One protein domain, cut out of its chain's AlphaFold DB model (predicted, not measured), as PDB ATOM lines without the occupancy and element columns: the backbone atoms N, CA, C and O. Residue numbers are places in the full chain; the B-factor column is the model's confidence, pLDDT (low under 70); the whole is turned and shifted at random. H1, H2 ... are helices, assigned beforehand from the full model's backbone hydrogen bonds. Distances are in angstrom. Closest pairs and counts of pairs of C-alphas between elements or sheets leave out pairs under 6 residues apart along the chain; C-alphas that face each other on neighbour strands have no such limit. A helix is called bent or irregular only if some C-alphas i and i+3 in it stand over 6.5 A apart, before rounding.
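Overview. This is residues 318 to 431 of the 502 residues of the protein "Leucine--tRNA ligase" of Pseudomonas sp. ERMR1:02 (UniProt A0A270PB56). An up-and-down bundle, each helix or arm running against the one before it: H2 and H3a make a hairpin on one side, H3b runs through the middle, and H4 with the slanting H1 covers the other side. H3 folds back on itself near residues 392 and 393, and the long link of residues 339 to 352 loops round one end of the bundle from H1 to H2. The printed part has 114 residues with four named helices, H1 to H4 in order, and no named strand; its class is all helix. It is compact, with a radius of gyration of the C-alphas of 14.2 A and spans of 42 by 31 by 28 A.

Arrangement. Four helices follow along the printed part: H1, residues 318 to 338; H2, residues 353 to 372; H3, residues 375 to 408; and H4, residues 413 to 422. H3 was assigned as one helix by its hydrogen bonds but is bent, with C-alphas 391 and 394 9.0 A apart; its arms are H3a, residues 375 to 391, and H3b, residues 394 to 408. H3b is irregular, with C-alphas 399 and 402 7.4 A apart. H1 touches H4 at a shallow tilt of 16 degrees, the same way; the closest C-alphas, of Ala 338 and Arg 422, are 6.3 A apart. With residues 326 to 333 alone, H1 only just touches H3a, with 3 pairs of C-alphas within 8 A; the closest, of Phe 326 and Met 383, are 6.7 A apart, at a steep tilt of 43 degrees. H1 and H2 are apart. H2 and H3a form a hairpin, opposite ways at a shallow tilt of 14 degrees, with the closest C-alphas, of Ile 366 and Ala 378, 4.7 A apart. H2 also touches H3b; the closest C-alphas, of Leu 363 and Ala 407, are 7.4 A apart. H3b and H4 form a hairpin, with the closest C-alphas, of Ile 405 and Cys 416, 5.7 A apart. In H2 and H4 every O i to N i+4 pair is within hydrogen-bond range; in H1 15 of 17 are, in H3a 10 of 13 and in H3b 8 of 11.

Along the chain. H1 begins at C-alpha 318, (-39.862, 10.539, -23.554), and is 31.9 A long. H2 is 28.5 A long, H3a 25.5 A, H3b 19.6 A and H4 14.2 A. H4 ends at C-alpha 422, (-26.060, 29.188, -44.258).

Size, cuts and confidence. The two C-alphas farthest apart, of Lys 318 and Asp 348, are 44.3 A apart. The printed part has no cut. The link from H1 to H2 is long; those from H2 to H3 and H3 to H4 are tight. The mean pLDDT of the printed part is 87.2, and residues 336 to 351, of which 336 to 338 belong to H1, are under 70.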
ATOM      1  N   LYS A 318     -39.855   9.281 -24.327       82.06
ATOM      2  CA  LYS A 318     -39.862  10.539 -23.554       82.06
ATOM      3  C   LYS A 318     -38.595  11.372 -23.782       82.06
ATOM      4  O   LYS A 318     -38.663  12.603 -23.776       82.06
ATOM      5  N   GLY A 319     -37.458  10.717 -24.036       85.69
ATOM      6  CA  GLY A 319     -36.170  11.374 -24.273       85.69
ATOM      7  C   GLY A 319     -36.043  12.090 -25.625       85.69
ATOM      8  O   GLY A 319     -35.267  13.044 -25.731       85.69
ATOM      9  N   ILE A 320     -36.817  11.701 -26.648       93.56
ATOM     10  CA  ILE A 320     -36.640  12.227 -28.015       93.56
ATOM     11  C   ILE A 320     -36.958  13.723 -28.101       93.56
ATOM     12  O   ILE A 320     -36.236  14.485 -28.743       93.56
ATOM     13  N   LYS A 321     -37.962  14.185 -27.341       93.94
ATOM     14  CA  LYS A 321     -38.348  15.603 -27.268       93.94
ATOM     15  C   LYS A 321     -37.210  16.486 -26.749       93.94
ATOM     16  O   LYS A 321     -37.095  17.639 -27.154       93.94
ATOM     17  N   GLY A 322     -36.373  15.968 -25.846       94.88
ATOM     18  CA  GLY A 322     -35.190  16.681 -25.357       94.88
ATOM     19  C   GLY A 322     -34.141  16.877 -26.451       94.88
ATOM     20  O   GLY A 322     -33.592  17.969 -26.582       94.88
ATOM     21  N   CYS A 323     -33.935  15.851 -27.275       97.06
ATOM     22  CA  CYS A 323     -33.022  15.891 -28.416       97.06
ATOM     23  C   CYS A 323     -33.519  16.867 -29.496       97.06
ATOM     24  O   CYS A 323     -32.735  17.676 -29.986       97.06
ATOM     25  N   ALA A 324     -34.828  16.869 -29.776       97.12
ATOM     26  CA  ALA A 324     -35.454  17.816 -30.704       97.12
ATOM     27  C   ALA A 324     -35.246  19.268 -30.250       97.12
ATOM     28  O   ALA A 324     -34.786  20.116 -31.011       97.12
ATOM     29  N   ARG A 325     -35.527  19.555 -28.967       96.75
ATOM     30  CA  ARG A 325     -35.303  20.889 -28.387       96.75
ATOM     31  C   ARG A 325     -33.840  21.311 -28.470       96.75
ATOM     32  O   ARG A 325     -33.574  22.478 -28.729       96.75
ATOM     33  N   PHE A 326     -32.909  20.389 -28.234       97.69
ATOM     34  CA  PHE A 326     -31.484  20.670 -28.359       97.69
ATOM     35  C   PHE A 326     -31.110  21.087 -29.789       97.69
ATOM     36  O   PHE A 326     -30.526  22.156 -29.955       97.69
ATOM     37  N   LEU A 327     -31.496  20.316 -30.811       97.88
ATOM     38  CA  LEU A 327     -31.194  20.664 -32.205       97.88
ATOM     39  C   LEU A 327     -31.867  21.973 -32.638       97.88
ATOM     40  O   LEU A 327     -31.223  22.797 -33.282       97.88
ATOM     41  N   ASN A 328     -33.108  22.219 -32.209       96.25
ATOM     42  CA  ASN A 328     -33.790  23.487 -32.475       96.25
ATOM     43  C   ASN A 328     -33.044  24.676 -31.854       96.25
ATOM     44  O   ASN A 328     -32.863  25.688 -32.519       96.25
ATOM     45  N   ARG A 329     -32.550  24.552 -30.613       95.81
ATOM     46  CA  ARG A 329     -31.739  25.603 -29.969       95.81
ATOM     47  C   ARG A 329     -30.449  25.886 -30.733       95.81
ATOM     48  O   ARG A 329     -30.115  27.048 -30.942       95.81
ATOM     49  N   VAL A 330     -29.748  24.837 -31.165       95.62
ATOM     50  CA  VAL A 330     -28.533  24.959 -31.986       95.62
ATOM     51  C   VAL A 330     -28.844  25.686 -33.297       95.62
ATOM     52  O   VAL A 330     -28.177  26.668 -33.623       95.62
ATOM     53  N   SER A 331     -29.888  25.253 -34.008       93.19
ATOM     54  CA  SER A 331     -30.300  25.859 -35.275       93.19
ATOM     55  C   SER A 331     -30.722  27.319 -35.114       93.19
ATOM     56  O   SER A 331     -30.290  28.151 -35.908       93.19
ATOM     57  N   SER A 332     -31.490  27.664 -34.076       92.00
ATOM     58  CA  SER A 332     -31.866  29.055 -33.793       92.00
ATOM     59  C   SER A 332     -30.650  29.922 -33.475       92.00
ATOM     60  O   SER A 332     -30.516  31.009 -34.028       92.00
ATOM     61  N   LEU A 333     -29.722  29.434 -32.639       90.44
ATOM     62  CA  LEU A 333     -28.516  30.181 -32.275       90.44
ATOM     63  C   LEU A 333     -27.649  30.517 -33.498       90.44
ATOM     64  O   LEU A 333     -27.090  31.611 -33.566       90.44
ATOM     65  N   ILE A 334     -27.536  29.589 -34.452       86.81
ATOM     66  CA  ILE A 334     -26.749  29.776 -35.678       86.81
ATOM     67  C   ILE A 334     -27.528  30.589 -36.727       86.81
ATOM     68  O   ILE A 334     -26.957  31.474 -37.365       86.81
ATOM     69  N   GLY A 335     -28.834  30.349 -36.872       78.69
ATOM     70  CA  GLY A 335     -29.706  31.055 -37.814       78.69
ATOM     71  C   GLY A 335     -29.835  32.552 -37.523       78.69
ATOM     72  O   GLY A 335     -29.721  33.362 -38.443       78.69
ATOM     73  N   ASP A 336     -29.969  32.929 -36.247       69.88
ATOM     74  CA  ASP A 336     -30.022  34.333 -35.804       69.88
ATOM     75  C   ASP A 336     -28.759  35.125 -36.178       69.88
ATOM     76  O   ASP A 336     -28.799  36.351 -36.299       69.88
ATOM     77  N   ALA A 337     -27.624  34.438 -36.320       61.75
ATOM     78  CA  ALA A 337     -26.336  35.049 -36.606       61.75
ATOM     79  C   ALA A 337     -26.022  35.091 -38.112       61.75
ATOM     80  O   ALA A 337     -25.469  36.085 -38.581       61.75
ATOM     81  N   ALA A 338     -26.457  34.090 -38.888       59.97
ATOM     82  CA  ALA A 338     -26.369  34.119 -40.352       59.97
ATOM     83  C   ALA A 338     -27.157  35.299 -40.959       59.97
ATOM     84  O   ALA A 338     -26.677  35.958 -41.879       59.97
ATOM     85  N   GLY A 339     -28.316  35.645 -40.379       58.56
ATOM     86  CA  GLY A 339     -29.106  36.821 -40.776       58.56
ATOM     87  C   GLY A 339     -28.477  38.179 -40.427       58.56
ATOM     88  O   GLY A 339     -28.959  39.211 -40.888       58.56
ATOM     89  N   ARG A 340     -27.399  38.204 -39.628       57.62
ATOM     90  CA  ARG A 340     -26.666  39.423 -39.233       57.62
ATOM     91  C   ARG A 340     -25.399  39.661 -40.052       57.62
ATOM     92  O   ARG A 340     -24.632  40.555 -39.703       57.62
ATOM     93  N   SER A 341     -25.189  38.932 -41.155       46.88
ATOM     94  CA  SER A 341     -24.000  39.080 -42.016       46.88
ATOM     95  C   SER A 341     -23.846  40.462 -42.690       46.88
ATOM     96  O   SER A 341     -22.920  40.665 -43.468       46.88
ATOM     97  N   GLY A 342     -24.702  41.436 -42.354       45.56
ATOM     98  CA  GLY A 342     -24.654  42.818 -42.826       45.56
ATOM     99  C   GLY A 342     -24.135  43.879 -41.844       45.56
ATOM    100  O   GLY A 342     -24.164  45.047 -42.213       45.56
ATOM    101  N   LEU A 343     -23.669  43.555 -40.629       39.19
ATOM    102  CA  LEU A 343     -23.120  44.581 -39.720       39.19
ATOM    103  C   LEU A 343     -21.657  44.308 -39.363       39.19
ATOM    104  O   LEU A 343     -21.328  43.582 -38.429       39.19
ATOM    105  N   GLN A 344     -20.789  44.939 -40.157       49.78
ATOM    106  CA  GLN A 344     -19.418  45.271 -39.802       49.78
ATOM    107  C   GLN A 344     -19.410  46.195 -38.580       49.78
ATOM    108  O   GLN A 344     -19.609  47.394 -38.719       49.78
ATOM    109  N   GLU A 345     -19.071  45.658 -37.418       40.59
ATOM    110  CA  GLU A 345     -18.196  46.331 -36.461       40.59
ATOM    111  C   GLU A 345     -17.304  45.233 -35.895       40.59
ATOM    112  O   GLU A 345     -17.820  44.246 -35.386       40.59
ATOM    113  N   LYS A 346     -15.976  45.349 -36.035       48.97
ATOM    114  CA  LYS A 346     -15.051  44.538 -35.233       48.97
ATOM    115  C   LYS A 346     -15.195  45.054 -33.804       48.97
ATOM    116  O   LYS A 346     -14.693  46.151 -33.550       48.97
ATOM    117  N   PRO A 347     -15.839  44.334 -32.872       45.38
ATOM    118  CA  PRO A 347     -15.677  44.686 -31.476       45.38
ATOM    119  C   PRO A 347     -14.207  44.409 -31.147       45.38
ATOM    120  O   PRO A 347     -13.623  43.463 -31.687       45.38
ATOM    121  N   ASP A 348     -13.590  45.202 -30.272       44.69
ATOM    122  CA  ASP A 348     -12.362  44.762 -29.609       44.69
ATOM    123  C   ASP A 348     -12.633  43.356 -29.066       44.69
ATOM    124  O   ASP A 348     -13.513  43.175 -28.219       44.69
ATOM    125  N   VAL A 349     -11.980  42.340 -29.640       55.00
ATOM    126  CA  VAL A 349     -12.261  40.938 -29.321       55.00
ATOM    127  C   VAL A 349     -11.775  40.713 -27.902       55.00
ATOM    128  O   VAL A 349     -10.620  40.357 -27.668       55.00
ATOM    129  N   VAL A 350     -12.664  40.940 -26.939       56.66
ATOM    130  CA  VAL A 350     -12.444  40.552 -25.556       56.66
ATOM    131  C   VAL A 350     -12.198  39.051 -25.591       56.66
ATOM    132  O   VAL A 350     -13.067  38.266 -25.985       56.66
ATOM    133  N   SER A 351     -10.981  38.646 -25.234       66.44
ATOM    134  CA  SER A 351     -10.628  37.246 -25.073       66.44
ATOM    135  C   SER A 351     -11.622  36.609 -24.109       66.44
ATOM    136  O   SER A 351     -11.649  36.930 -22.922       66.44
ATOM    137  N   ASN A 352     -12.457  35.702 -24.606       77.38
ATOM    138  CA  ASN A 352     -13.356  34.934 -23.762       77.38
ATOM    139  C   ASN A 352     -12.701  33.586 -23.462       77.38
ATOM    140  O   ASN A 352     -13.066  32.544 -24.001       77.38
ATOM    141  N   GLU A 353     -11.680  33.616 -22.605       79.75
ATOM    142  CA  GLU A 353     -10.935  32.411 -22.217       79.75
ATOM    143  C   GLU A 353     -11.870  31.328 -21.672       79.75
ATOM    144  O   GLU A 353     -11.660  30.138 -21.893       79.75
ATOM    145  N   ARG A 354     -12.957  31.735 -21.006       83.62
ATOM    146  CA  ARG A 354     -13.940  30.816 -20.440       83.62
ATOM    147  C   ARG A 354     -14.635  29.967 -21.502       83.62
ATOM    148  O   ARG A 354     -14.695  28.749 -21.322       83.62
ATOM    149  N   ILE A 355     -15.184  30.562 -22.566       88.12
ATOM    150  CA  ILE A 355     -15.866  29.776 -23.608       88.12
ATOM    151  C   ILE A 355     -14.872  28.915 -24.397       88.12
ATOM    152  O   ILE A 355     -15.199  27.771 -24.700       88.12
ATOM    153  N   GLU A 356     -13.651  29.396 -24.649       88.75
ATOM    154  CA  GLU A 356     -12.601  28.604 -25.312       88.75
ATOM    155  C   GLU A 356     -12.165  27.399 -24.463       88.75
ATOM    156  O   GLU A 356     -12.094  26.281 -24.974       88.75
ATOM    157  N   MET A 357     -11.960  27.575 -23.151       84.75
ATOM    158  CA  MET A 357     -11.675  26.464 -22.231       84.75
ATOM    159  C   MET A 357     -12.820  25.445 -22.194       84.75
ATOM    160  O   MET A 357     -12.590  24.233 -22.203       84.75
ATOM    161  N   LEU A 358     -14.071  25.918 -22.158       89.50
ATOM    162  CA  LEU A 358     -15.242  25.042 -22.173       89.50
ATOM    163  C   LEU A 358     -15.377  24.300 -23.504       89.50
ATOM    164  O   LEU A 358     -15.707  23.113 -23.496       89.50
ATOM    165  N   TRP A 359     -15.076  24.957 -24.624       93.56
ATOM    166  CA  TRP A 359     -15.047  24.326 -25.936       93.56
ATOM    167  C   TRP A 359     -13.956  23.255 -26.014       93.56
ATOM    168  O   TRP A 359     -14.257  22.119 -26.365       93.56
ATOM    169  N   GLY A 360     -12.728  23.549 -25.575       91.56
ATOM    170  CA  GLY A 360     -11.639  22.566 -25.519       91.56
ATOM    171  C   GLY A 360     -11.978  21.342 -24.659       91.56
ATOM    172  O   GLY A 360     -11.760  20.201 -25.073       91.56
ATOM    173  N   LYS A 361     -12.611  21.550 -23.495       88.19
ATOM    174  CA  LYS A 361     -13.135  20.462 -22.647       88.19
ATOM    175  C   LYS A 361     -14.233  19.654 -23.351       88.19
ATOM    176  O   LYS A 361     -14.293  18.436 -23.197       88.19
ATOM    177  N   THR A 362     -15.110  20.327 -24.091       94.00
ATOM    178  CA  THR A 362     -16.212  19.706 -24.839       94.00
ATOM    179  C   THR A 362     -15.671  18.839 -25.966       94.00
ATOM    180  O   THR A 362     -15.996  17.655 -26.025       94.00
ATOM    181  N   LEU A 363     -14.771  19.386 -26.783       94.88
ATOM    182  CA  LEU A 363     -14.134  18.677 -27.886       94.88
ATOM    183  C   LEU A 363     -13.342  17.459 -27.397       94.88
ATOM    184  O   LEU A 363     -13.517  16.373 -27.929       94.88
ATOM    185  N   SER A 364     -12.600  17.579 -26.293       89.75
ATOM    186  CA  SER A 364     -11.891  16.436 -25.699       89.75
ATOM    187  C   SER A 364     -12.827  15.297 -25.258       89.75
ATOM    188  O   SER A 364     -12.505  14.119 -25.449       89.75
ATOM    189  N   LYS A 365     -14.007  15.617 -24.701       91.81
ATOM    190  CA  LYS A 365     -15.034  14.603 -24.399       91.81
ATOM    191  C   LYS A 365     -15.573  13.954 -25.679       91.81
ATOM    192  O   LYS A 365     -15.791  12.745 -25.688       91.81
ATOM    193  N   ILE A 366     -15.780  14.739 -26.737       95.62
ATOM    194  CA  ILE A 366     -16.261  14.251 -28.036       95.62
ATOM    195  C   ILE A 366     -15.231  13.302 -28.658       95.62
ATOM    196  O   ILE A 366     -15.586  12.166 -28.973       95.62
ATOM    197  N   ASP A 367     -13.962  13.699 -28.729       92.50
ATOM    198  CA  ASP A 367     -12.866  12.873 -29.251       92.50
ATOM    199  C   ASP A 367     -12.761  11.546 -28.484       92.50
ATOM    200  O   ASP A 367     -12.739  10.460 -29.070       92.50
ATOM    201  N   SER A 368     -12.803  11.614 -27.149       89.06
ATOM    202  CA  SER A 368     -12.779  10.426 -26.287       89.06
ATOM    203  C   SER A 368     -13.960   9.488 -26.562       89.06
ATOM    204  O   SER A 368     -13.816   8.265 -26.492       89.06
ATOM    205  N   SER A 369     -15.128  10.044 -26.902       93.00
ATOM    206  CA  SER A 369     -16.331   9.260 -27.187       93.00
ATOM    207  C   SER A 369     -16.214   8.424 -28.461       93.00
ATOM    208  O   SER A 369     -16.796   7.344 -28.496       93.00
ATOM    209  N   PHE A 370     -15.444   8.854 -29.468       92.44
ATOM    210  CA  PHE A 370     -15.202   8.066 -30.684       92.44
ATOM    211  C   PHE A 370     -14.247   6.898 -30.432       92.44
ATOM    212  O   PHE A 370     -14.405   5.829 -31.018       92.44
ATOM    213  N   VAL A 371     -13.310   7.050 -29.493       87.69
ATOM    214  CA  VAL A 371     -12.411   5.962 -29.077       87.69
ATOM    215  C   VAL A 371     -13.159   4.915 -28.247       87.69
ATOM    216  O   VAL A 371     -13.020   3.704 -28.474       87.69
ATOM    217  N   SER A 372     -13.964   5.374 -27.281       87.69
ATOM    218  CA  SER A 372     -14.680   4.505 -26.341       87.69
ATOM    219  C   SER A 372     -16.070   4.072 -26.819       87.69
ATOM    220  O   SER A 372     -16.694   3.243 -26.161       87.69
ATOM    221  N   LEU A 373     -16.584   4.665 -27.900       91.62
ATOM    222  CA  LEU A 373     -17.955   4.517 -28.410       91.62
ATOM    223  C   LEU A 373     -19.047   4.869 -27.372       91.62
ATOM    224  O   LEU A 373     -20.151   4.319 -27.385       91.62
ATOM    225  N   ASN A 374     -18.749   5.812 -26.467       90.94
ATOM    226  CA  ASN A 374     -19.689   6.327 -25.457       90.94
ATOM    227  C   ASN A 374     -20.324   7.644 -25.914       90.94
ATOM    228  O   ASN A 374     -20.182   8.690 -25.271       90.94
ATOM    229  N   PHE A 375     -21.020   7.596 -27.044       96.12
ATOM    230  CA  PHE A 375     -21.584   8.771 -27.714       96.12
ATOM    231  C   PHE A 375     -22.568   9.575 -26.857       96.12
ATOM    232  O   PHE A 375     -22.650  10.794 -26.990       96.12
ATOM    233  N   ASN A 376     -23.239   8.936 -25.900       94.81
ATOM    234  CA  ASN A 376     -24.124   9.610 -24.952       94.81
ATOM    235  C   ASN A 376     -23.406  10.717 -24.162       94.81
ATOM    236  O   ASN A 376     -24.000  11.749 -23.856       94.81
ATOM    237  N   THR A 377     -22.115  10.531 -23.870       93.38
ATOM    238  CA  THR A 377     -21.299  11.533 -23.168       93.38
ATOM    239  C   THR A 377     -20.924  12.720 -24.058       93.38
ATOM    240  O   THR A 377     -20.848  13.842 -23.555       93.38
ATOM    241  N   ALA A 378     -20.761  12.505 -25.368       96.12
ATOM    242  CA  ALA A 378     -20.548  13.577 -26.339       96.12
ATOM    243  C   ALA A 378     -21.809  14.428 -26.506       96.12
ATOM    244  O   ALA A 378     -21.738  15.650 -26.400       96.12
ATOM    245  N   ILE A 379     -22.977  13.793 -26.661       97.75
ATOM    246  CA  ILE A 379     -24.254  14.514 -26.750       97.75
ATOM    247  C   ILE A 379     -24.517  15.333 -25.479       97.75
ATOM    248  O   ILE A 379     -24.881  16.505 -25.572       97.75
ATOM    249  N   ALA A 380     -24.253  14.769 -24.296       96.06
ATOM    250  CA  ALA A 380     -24.336  15.517 -23.042       96.06
ATOM    251  C   ALA A 380     -23.389  16.733 -23.026       96.06
ATOM    252  O   ALA A 380     -23.794  17.815 -22.609       96.06
ATOM    253  N   ALA A 381     -22.154  16.585 -23.521       95.94
ATOM    254  CA  ALA A 381     -21.191  17.682 -23.594       95.94
ATOM    255  C   ALA A 381     -21.654  18.808 -24.537       95.94
ATOM    256  O   ALA A 381     -21.550  19.980 -24.175       95.94
ATOM    257  N   PHE A 382     -22.238  18.477 -25.694       98.12
ATOM    258  CA  PHE A 382     -22.852  19.473 -26.578       98.12
ATOM    259  C   PHE A 382     -24.017  20.209 -25.903       98.12
ATOM    260  O   PHE A 382     -24.095  21.439 -25.967       98.12
ATOM    261  N   MET A 383     -24.906  19.471 -25.227       97.00
ATOM    262  CA  MET A 383     -26.044  20.043 -24.497       97.00
ATOM    263  C   MET A 383     -25.614  20.916 -23.309       97.00
ATOM    264  O   MET A 383     -26.309  21.874 -22.973       97.00
ATOM    265  N   GLU A 384     -24.488  20.613 -22.661       94.81
ATOM    266  CA  GLU A 384     -23.887  21.463 -21.627       94.81
ATOM    267  C   GLU A 384     -23.324  22.752 -22.245       94.81
ATOM    268  O   GLU A 384     -23.648  23.849 -21.776       94.81
ATOM    269  N   PHE A 385     -22.528  22.622 -23.312       96.00
ATOM    270  CA  PHE A 385     -21.823  23.727 -23.962       96.00
ATOM    271  C   PHE A 385     -22.767  24.765 -24.577       96.00
ATOM    272  O   PHE A 385     -22.524  25.967 -24.448       96.00
ATOM    273  N   ILE A 386     -23.877  24.331 -25.188       95.62
ATOM    274  CA  ILE A 386     -24.811  25.248 -25.858       95.62
ATOM    275  C   ILE A 386     -25.389  26.307 -24.902       95.62
ATOM    276  O   ILE A 386     -25.615  27.443 -25.309       95.62
ATOM    277  N   ASN A 387     -25.541  25.987 -23.608       92.81
ATOM    278  CA  ASN A 387     -26.023  26.947 -22.607       92.81
ATOM    279  C   ASN A 387     -25.034  28.102 -22.372       92.81
ATOM    280  O   ASN A 387     -25.442  29.192 -21.975       92.81
ATOM    281  N   GLU A 388     -23.734  27.863 -22.555       91.69
ATOM    282  CA  GLU A 388     -22.717  28.913 -22.462       91.69
ATOM    283  C   GLU A 388     -22.584  29.672 -23.789       91.69
ATOM    284  O   GLU A 388     -22.420  30.892 -23.777       91.69
ATOM    285  N   ALA A 389     -22.717  28.980 -24.924       92.94
ATOM    286  CA  ALA A 389     -22.720  29.599 -26.249       92.94
ATOM    287  C   ALA A 389     -23.851  30.634 -26.401       92.94
ATOM    288  O   ALA A 389     -23.615  31.743 -26.875       92.94
ATOM    289  N   GLU A 390     -25.056  30.331 -25.905       91.31
ATOM    290  CA  GLU A 390     -26.199  31.258 -25.917       91.31
ATOM    291  C   GLU A 390     -25.955  32.548 -25.113       91.31
ATOM    292  O   GLU A 390     -26.505  33.594 -25.460       91.31
ATOM    293  N   LYS A 391     -25.121  32.498 -24.063       90.88
ATOM    294  CA  LYS A 391     -24.741  33.674 -23.255       90.88
ATOM    295  C   LYS A 391     -23.655  34.521 -23.919       90.88
ATOM    296  O   LYS A 391     -23.513  35.692 -23.592       90.88
ATOM    297  N   ASN A 392     -22.902  33.939 -24.849       90.25
ATOM    298  CA  ASN A 392     -21.725  34.536 -25.477       90.25
ATOM    299  C   ASN A 392     -21.843  34.485 -27.015       90.25
ATOM    300  O   ASN A 392     -20.895  34.107 -27.702       90.25
ATOM    301  N   LYS A 393     -23.022  34.839 -27.555       89.81
ATOM    302  CA  LYS A 393     -23.398  34.598 -28.963       89.81
ATOM    303  C   LYS A 393     -22.389  35.136 -29.981       89.81
ATOM    304  O   LYS A 393     -22.039  34.420 -30.912       89.81
ATOM    305  N   VAL A 394     -21.923  36.373 -29.788       86.94
ATOM    306  CA  VAL A 394     -20.979  37.045 -30.701       86.94
ATOM    307  C   VAL A 394     -19.675  36.253 -30.784       86.94
ATOM    308  O   VAL A 394     -19.289  35.807 -31.860       86.94
ATOM    309  N   TYR A 395     -19.061  35.968 -29.632       89.19
ATOM    310  CA  TYR A 395     -17.814  35.206 -29.578       89.19
ATOM    311  C   TYR A 395     -17.984  33.779 -30.114       89.19
ATOM    312  O   TYR A 395     -17.140  33.287 -30.864       89.19
ATOM    313  N   PHE A 396     -19.079  33.104 -29.742       91.81
ATOM    314  CA  PHE A 396     -19.391  31.774 -30.257       91.81
ATOM    315  C   PHE A 396     -19.427  31.781 -31.785       91.81
ATOM    316  O   PHE A 396     -18.760  30.956 -32.397       91.81
ATOM    317  N   PHE A 397     -20.148  32.719 -32.396       88.88
ATOM    318  CA  PHE A 397     -20.282  32.786 -33.846       88.88
ATOM    319  C   PHE A 397     -18.946  33.045 -34.550       88.88
ATOM    320  O   PHE A 397     -18.586  32.324 -35.478       88.88
ATOM    321  N   GLU A 398     -18.185  34.028 -34.072       86.44
ATOM    322  CA  GLU A 398     -16.924  34.430 -34.700       86.44
ATOM    323  C   GLU A 398     -15.819  33.378 -34.574       86.44
ATOM    324  O   GLU A 398     -14.971  33.258 -35.461       86.44
ATOM    325  N   ARG A 399     -15.791  32.635 -33.460       89.12
ATOM    326  CA  ARG A 399     -14.653  31.769 -33.122       89.12
ATOM    327  C   ARG A 399     -15.017  30.291 -33.096       89.12
ATOM    328  O   ARG A 399     -14.246  29.478 -33.591       89.12
ATOM    329  N   VAL A 400     -16.153  29.902 -32.523       92.88
ATOM    330  CA  VAL A 400     -16.433  28.497 -32.158       92.88
ATOM    331  C   VAL A 400     -17.452  27.812 -33.073       92.88
ATOM    332  O   VAL A 400     -17.373  26.601 -33.251       92.88
ATOM    333  N   ALA A 401     -18.384  28.543 -33.685       94.31
ATOM    334  CA  ALA A 401     -19.536  27.965 -34.378       94.31
ATOM    335  C   ALA A 401     -19.143  26.966 -35.471       94.31
ATOM    336  O   ALA A 401     -19.713  25.881 -35.543       94.31
ATOM    337  N   LYS A 402     -18.117  27.283 -36.268       95.00
ATOM    338  CA  LYS A 402     -17.623  26.378 -37.315       95.00
ATOM    339  C   LYS A 402     -17.086  25.069 -36.736       95.00
ATOM    340  O   LYS A 402     -17.412  24.001 -37.241       95.00
ATOM    341  N   ASP A 403     -16.308  25.150 -35.661       96.06
ATOM    342  CA  ASP A 403     -15.753  23.973 -34.988       96.06
ATOM    343  C   ASP A 403     -16.862  23.140 -34.326       96.06
ATOM    344  O   ASP A 403     -16.851  21.913 -34.399       96.06
ATOM    345  N   PHE A 404     -17.862  23.807 -33.741       97.25
ATOM    346  CA  PHE A 404     -19.035  23.166 -33.154       97.25
ATOM    347  C   PHE A 404     -19.844  22.379 -34.191       97.25
ATOM    348  O   PHE A 404     -20.159  21.214 -33.951       97.25
ATOM    349  N   ILE A 405     -20.149  22.987 -35.343       97.69
ATOM    350  CA  ILE A 405     -20.920  22.345 -36.419       97.69
ATOM    351  C   ILE A 405     -20.181  21.105 -36.931       97.69
ATOM    352  O   ILE A 405     -20.770  20.029 -37.006       97.69
ATOM    353  N   LYS A 406     -18.875  21.219 -37.194       98.00
ATOM    354  CA  LYS A 406     -18.045  20.083 -37.626       98.00
ATOM    355  C   LYS A 406     -18.023  18.941 -36.613       98.00
ATOM    356  O   LYS A 406     -18.119  17.782 -36.997       98.00
ATOM    357  N   ALA A 407     -17.919  19.253 -35.322       98.06
ATOM    358  CA  ALA A 407     -17.920  18.229 -34.281       98.06
ATOM    359  C   ALA A 407     -19.289  17.540 -34.130       98.06
ATOM    360  O   ALA A 407     -19.348  16.358 -33.790       98.06
ATOM    361  N   LEU A 408     -20.391  18.271 -34.345       98.44
ATOM    362  CA  LEU A 408     -21.756  17.742 -34.253       98.44
ATOM    363  C   LEU A 408     -22.163  16.937 -35.501       98.44
ATOM    364  O   LEU A 408     -23.005  16.041 -35.400       98.44
ATOM    365  N   PHE A 409     -21.541  17.214 -36.650       98.38
ATOM    366  CA  PHE A 409     -21.854  16.625 -37.954       98.38
ATOM    367  C   PHE A 409     -21.972  15.086 -37.964       98.38
ATOM    368  O   PHE A 409     -22.980  14.589 -38.465       98.38
ATOM    369  N   PRO A 410     -21.075  14.291 -37.336       97.56
ATOM    370  CA  PRO A 410     -21.228  12.831 -37.305       97.56
ATOM    371  C   PRO A 410     -22.533  12.353 -36.641       97.56
ATOM    372  O   PRO A 410     -23.040  11.263 -36.934       97.56
ATOM    373  N   PHE A 411     -23.099  13.162 -35.744       98.12
ATOM    374  CA  PHE A 411     -24.309  12.832 -35.000       98.12
ATOM    375  C   PHE A 411     -25.579  13.335 -35.698       98.12
ATOM    376  O   PHE A 411     -26.542  12.571 -35.814       98.12
ATOM    377  N   ALA A 412     -25.568  14.577 -36.192       98.31
ATOM    378  CA  ALA A 412     -26.700  15.246 -36.842       98.31
ATOM    379  C   ALA A 412     -26.286  15.870 -38.192       98.31
ATOM    380  O   ALA A 412     -26.180  17.097 -38.291       98.31
ATOM    381  N   PRO A 413     -25.988  15.044 -39.213       98.12
ATOM    382  CA  PRO A 413     -25.362  15.518 -40.444       98.12
ATOM    383  C   PRO A 413     -26.236  16.488 -41.239       98.12
ATOM    384  O   PRO A 413     -25.722  17.482 -41.732       98.12
ATOM    385  N   HIS A 414     -27.549  16.268 -41.318       97.44
ATOM    386  CA  HIS A 414     -28.429  17.051 -42.193       97.44
ATOM    387  C   HIS A 414     -28.589  18.491 -41.691       97.44
ATOM    388  O   HIS A 414     -28.409  19.444 -42.447       97.44
ATOM    389  N   VAL A 415     -28.869  18.664 -40.395       96.69
ATOM    390  CA  VAL A 415     -28.968  19.988 -39.761       96.69
ATOM    391  C   VAL A 415     -27.611  20.692 -39.793       96.69
ATOM    392  O   VAL A 415     -27.553  21.901 -39.998       96.69
ATOM    393  N   CYS A 416     -26.512  19.954 -39.620       97.44
ATOM    394  CA  CYS A 416     -25.170  20.526 -39.695       97.44
ATOM    395  C   CYS A 416     -24.801  20.988 -41.110       97.44
ATOM    396  O   CYS A 416     -24.265  22.087 -41.221       97.44
ATOM    397  N   SER A 417     -25.120  20.227 -42.162       96.69
ATOM    398  CA  SER A 417     -24.914  20.651 -43.556       96.69
ATOM    399  C   SER A 417     -25.696  21.924 -43.878       96.69
ATOM    400  O   SER A 417     -25.108  22.891 -44.349       96.69
ATOM    401  N   GLU A 418     -26.980  21.984 -43.515       95.06
ATOM    402  CA  GLU A 418     -27.816  23.180 -43.710       95.06
ATOM    403  C   GLU A 418     -27.229  24.409 -42.991       95.06
ATOM    404  O   GLU A 418     -27.131  25.502 -43.547       95.06
ATOM    405  N   MET A 419     -26.807  24.249 -41.732       94.44
ATOM    406  CA  MET A 419     -26.179  25.337 -40.978       94.44
ATOM    407  C   MET A 419     -24.839  25.758 -41.586       94.44
ATOM    408  O   MET A 419     -24.524  26.943 -41.587       94.44
ATOM    409  N   TRP A 420     -24.055  24.808 -42.094       95.00
ATOM    410  CA  TRP A 420     -22.775  25.065 -42.747       95.00
ATOM    411  C   TRP A 420     -22.952  25.885 -44.032       95.00
ATOM    412  O   TRP A 420     -22.266  26.893 -44.211       95.00
ATOM    413  N   GLU A 421     -23.941  25.531 -44.854       93.38
ATOM    414  CA  GLU A 421     -24.320  26.270 -46.064       93.38
ATOM    415  C   GLU A 421     -24.808  27.683 -45.760       93.38
ATOM    416  O   GLU A 421     -24.368  28.645 -46.392       93.38
ATOM    417  N   ARG A 422     -25.622  27.855 -44.714       89.31
ATOM    418  CA  ARG A 422     -26.060  29.188 -44.258       89.31
ATOM    419  C   ARG A 422     -24.918  30.085 -43.786       89.31
ATOM    420  O   ARG A 422     -25.073  31.304 -43.787       89.31
ATOM    421  N   LEU A 423     -23.783  29.512 -43.387       88.38
ATOM    422  CA  LEU A 423     -22.562  30.260 -43.070       88.38
ATOM    423  C   LEU A 423     -21.708  30.581 -44.309       88.38
ATOM    424  O   LEU A 423     -20.623  31.146 -44.162       88.38
ATOM    425  N   GLY A 424     -22.182  30.247 -45.512       90.62
ATOM    426  CA  GLY A 424     -21.484  30.492 -46.774       90.62
ATOM    427  C   GLY A 424     -20.389  29.469 -47.075       90.62
ATOM    428  O   GLY A 424     -19.396  29.807 -47.719       90.62
ATOM    429  N   HIS A 425     -20.526  28.239 -46.578       92.06
ATOM    430  CA  HIS A 425     -19.583  27.151 -46.825       92.06
ATOM    431  C   HIS A 425     -20.246  25.983 -47.559       92.06
ATOM    432  O   HIS A 425     -21.444  25.785 -47.447       92.06
ATOM    433  N   SER A 426     -19.467  25.174 -48.272       93.38
ATOM    434  CA  SER A 426     -19.929  23.923 -48.882       93.38
ATOM    435  C   SER A 426     -19.180  22.727 -48.288       93.38
ATOM    436  O   SER A 426     -18.222  22.903 -47.525       93.38
ATOM    437  N   ASP A 427     -19.626  21.517 -48.630       92.38
ATOM    438  CA  ASP A 427     -18.816  20.294 -48.545       92.38
ATOM    439  C   ASP A 427     -18.276  19.971 -47.138       92.38
ATOM    440  O   ASP A 427     -17.088  19.684 -46.946       92.38
ATOM    441  N   ILE A 428     -19.147  20.018 -46.122       96.38
ATOM    442  CA  ILE A 428     -18.762  19.738 -44.727       96.38
ATOM    443  C   ILE A 428     -18.133  18.345 -44.549       96.38
ATOM    444  O   ILE A 428     -17.243  18.196 -43.707       96.38
ATOM    445  N   ASP A 429     -18.521  17.366 -45.372       95.12
ATOM    446  CA  ASP A 429     -17.988  15.998 -45.389       95.12
ATOM    447  C   ASP A 429     -16.462  15.942 -45.550       95.12
ATOM    448  O   ASP A 429     -15.804  15.070 -44.984       95.12
ATOM    449  N   PHE A 430     -15.888  16.898 -46.285       95.44
ATOM    450  CA  PHE A 430     -14.448  16.978 -46.553       95.44
ATOM    451  C   PHE A 430     -13.724  17.956 -45.624       95.44
ATOM    452  O   PHE A 430     -12.521  18.200 -45.759       95.44
ATOM    453  N   SER A 431     -14.443  18.549 -44.673       95.44
ATOM    454  CA  SER A 431     -13.863  19.531 -43.774       95.44
ATOM    455  C   SER A 431     -12.965  18.869 -42.725       95.44
ATOM    456  O   SER A 431     -13.283  17.832 -42.144       95.44
TER     457      SER A 431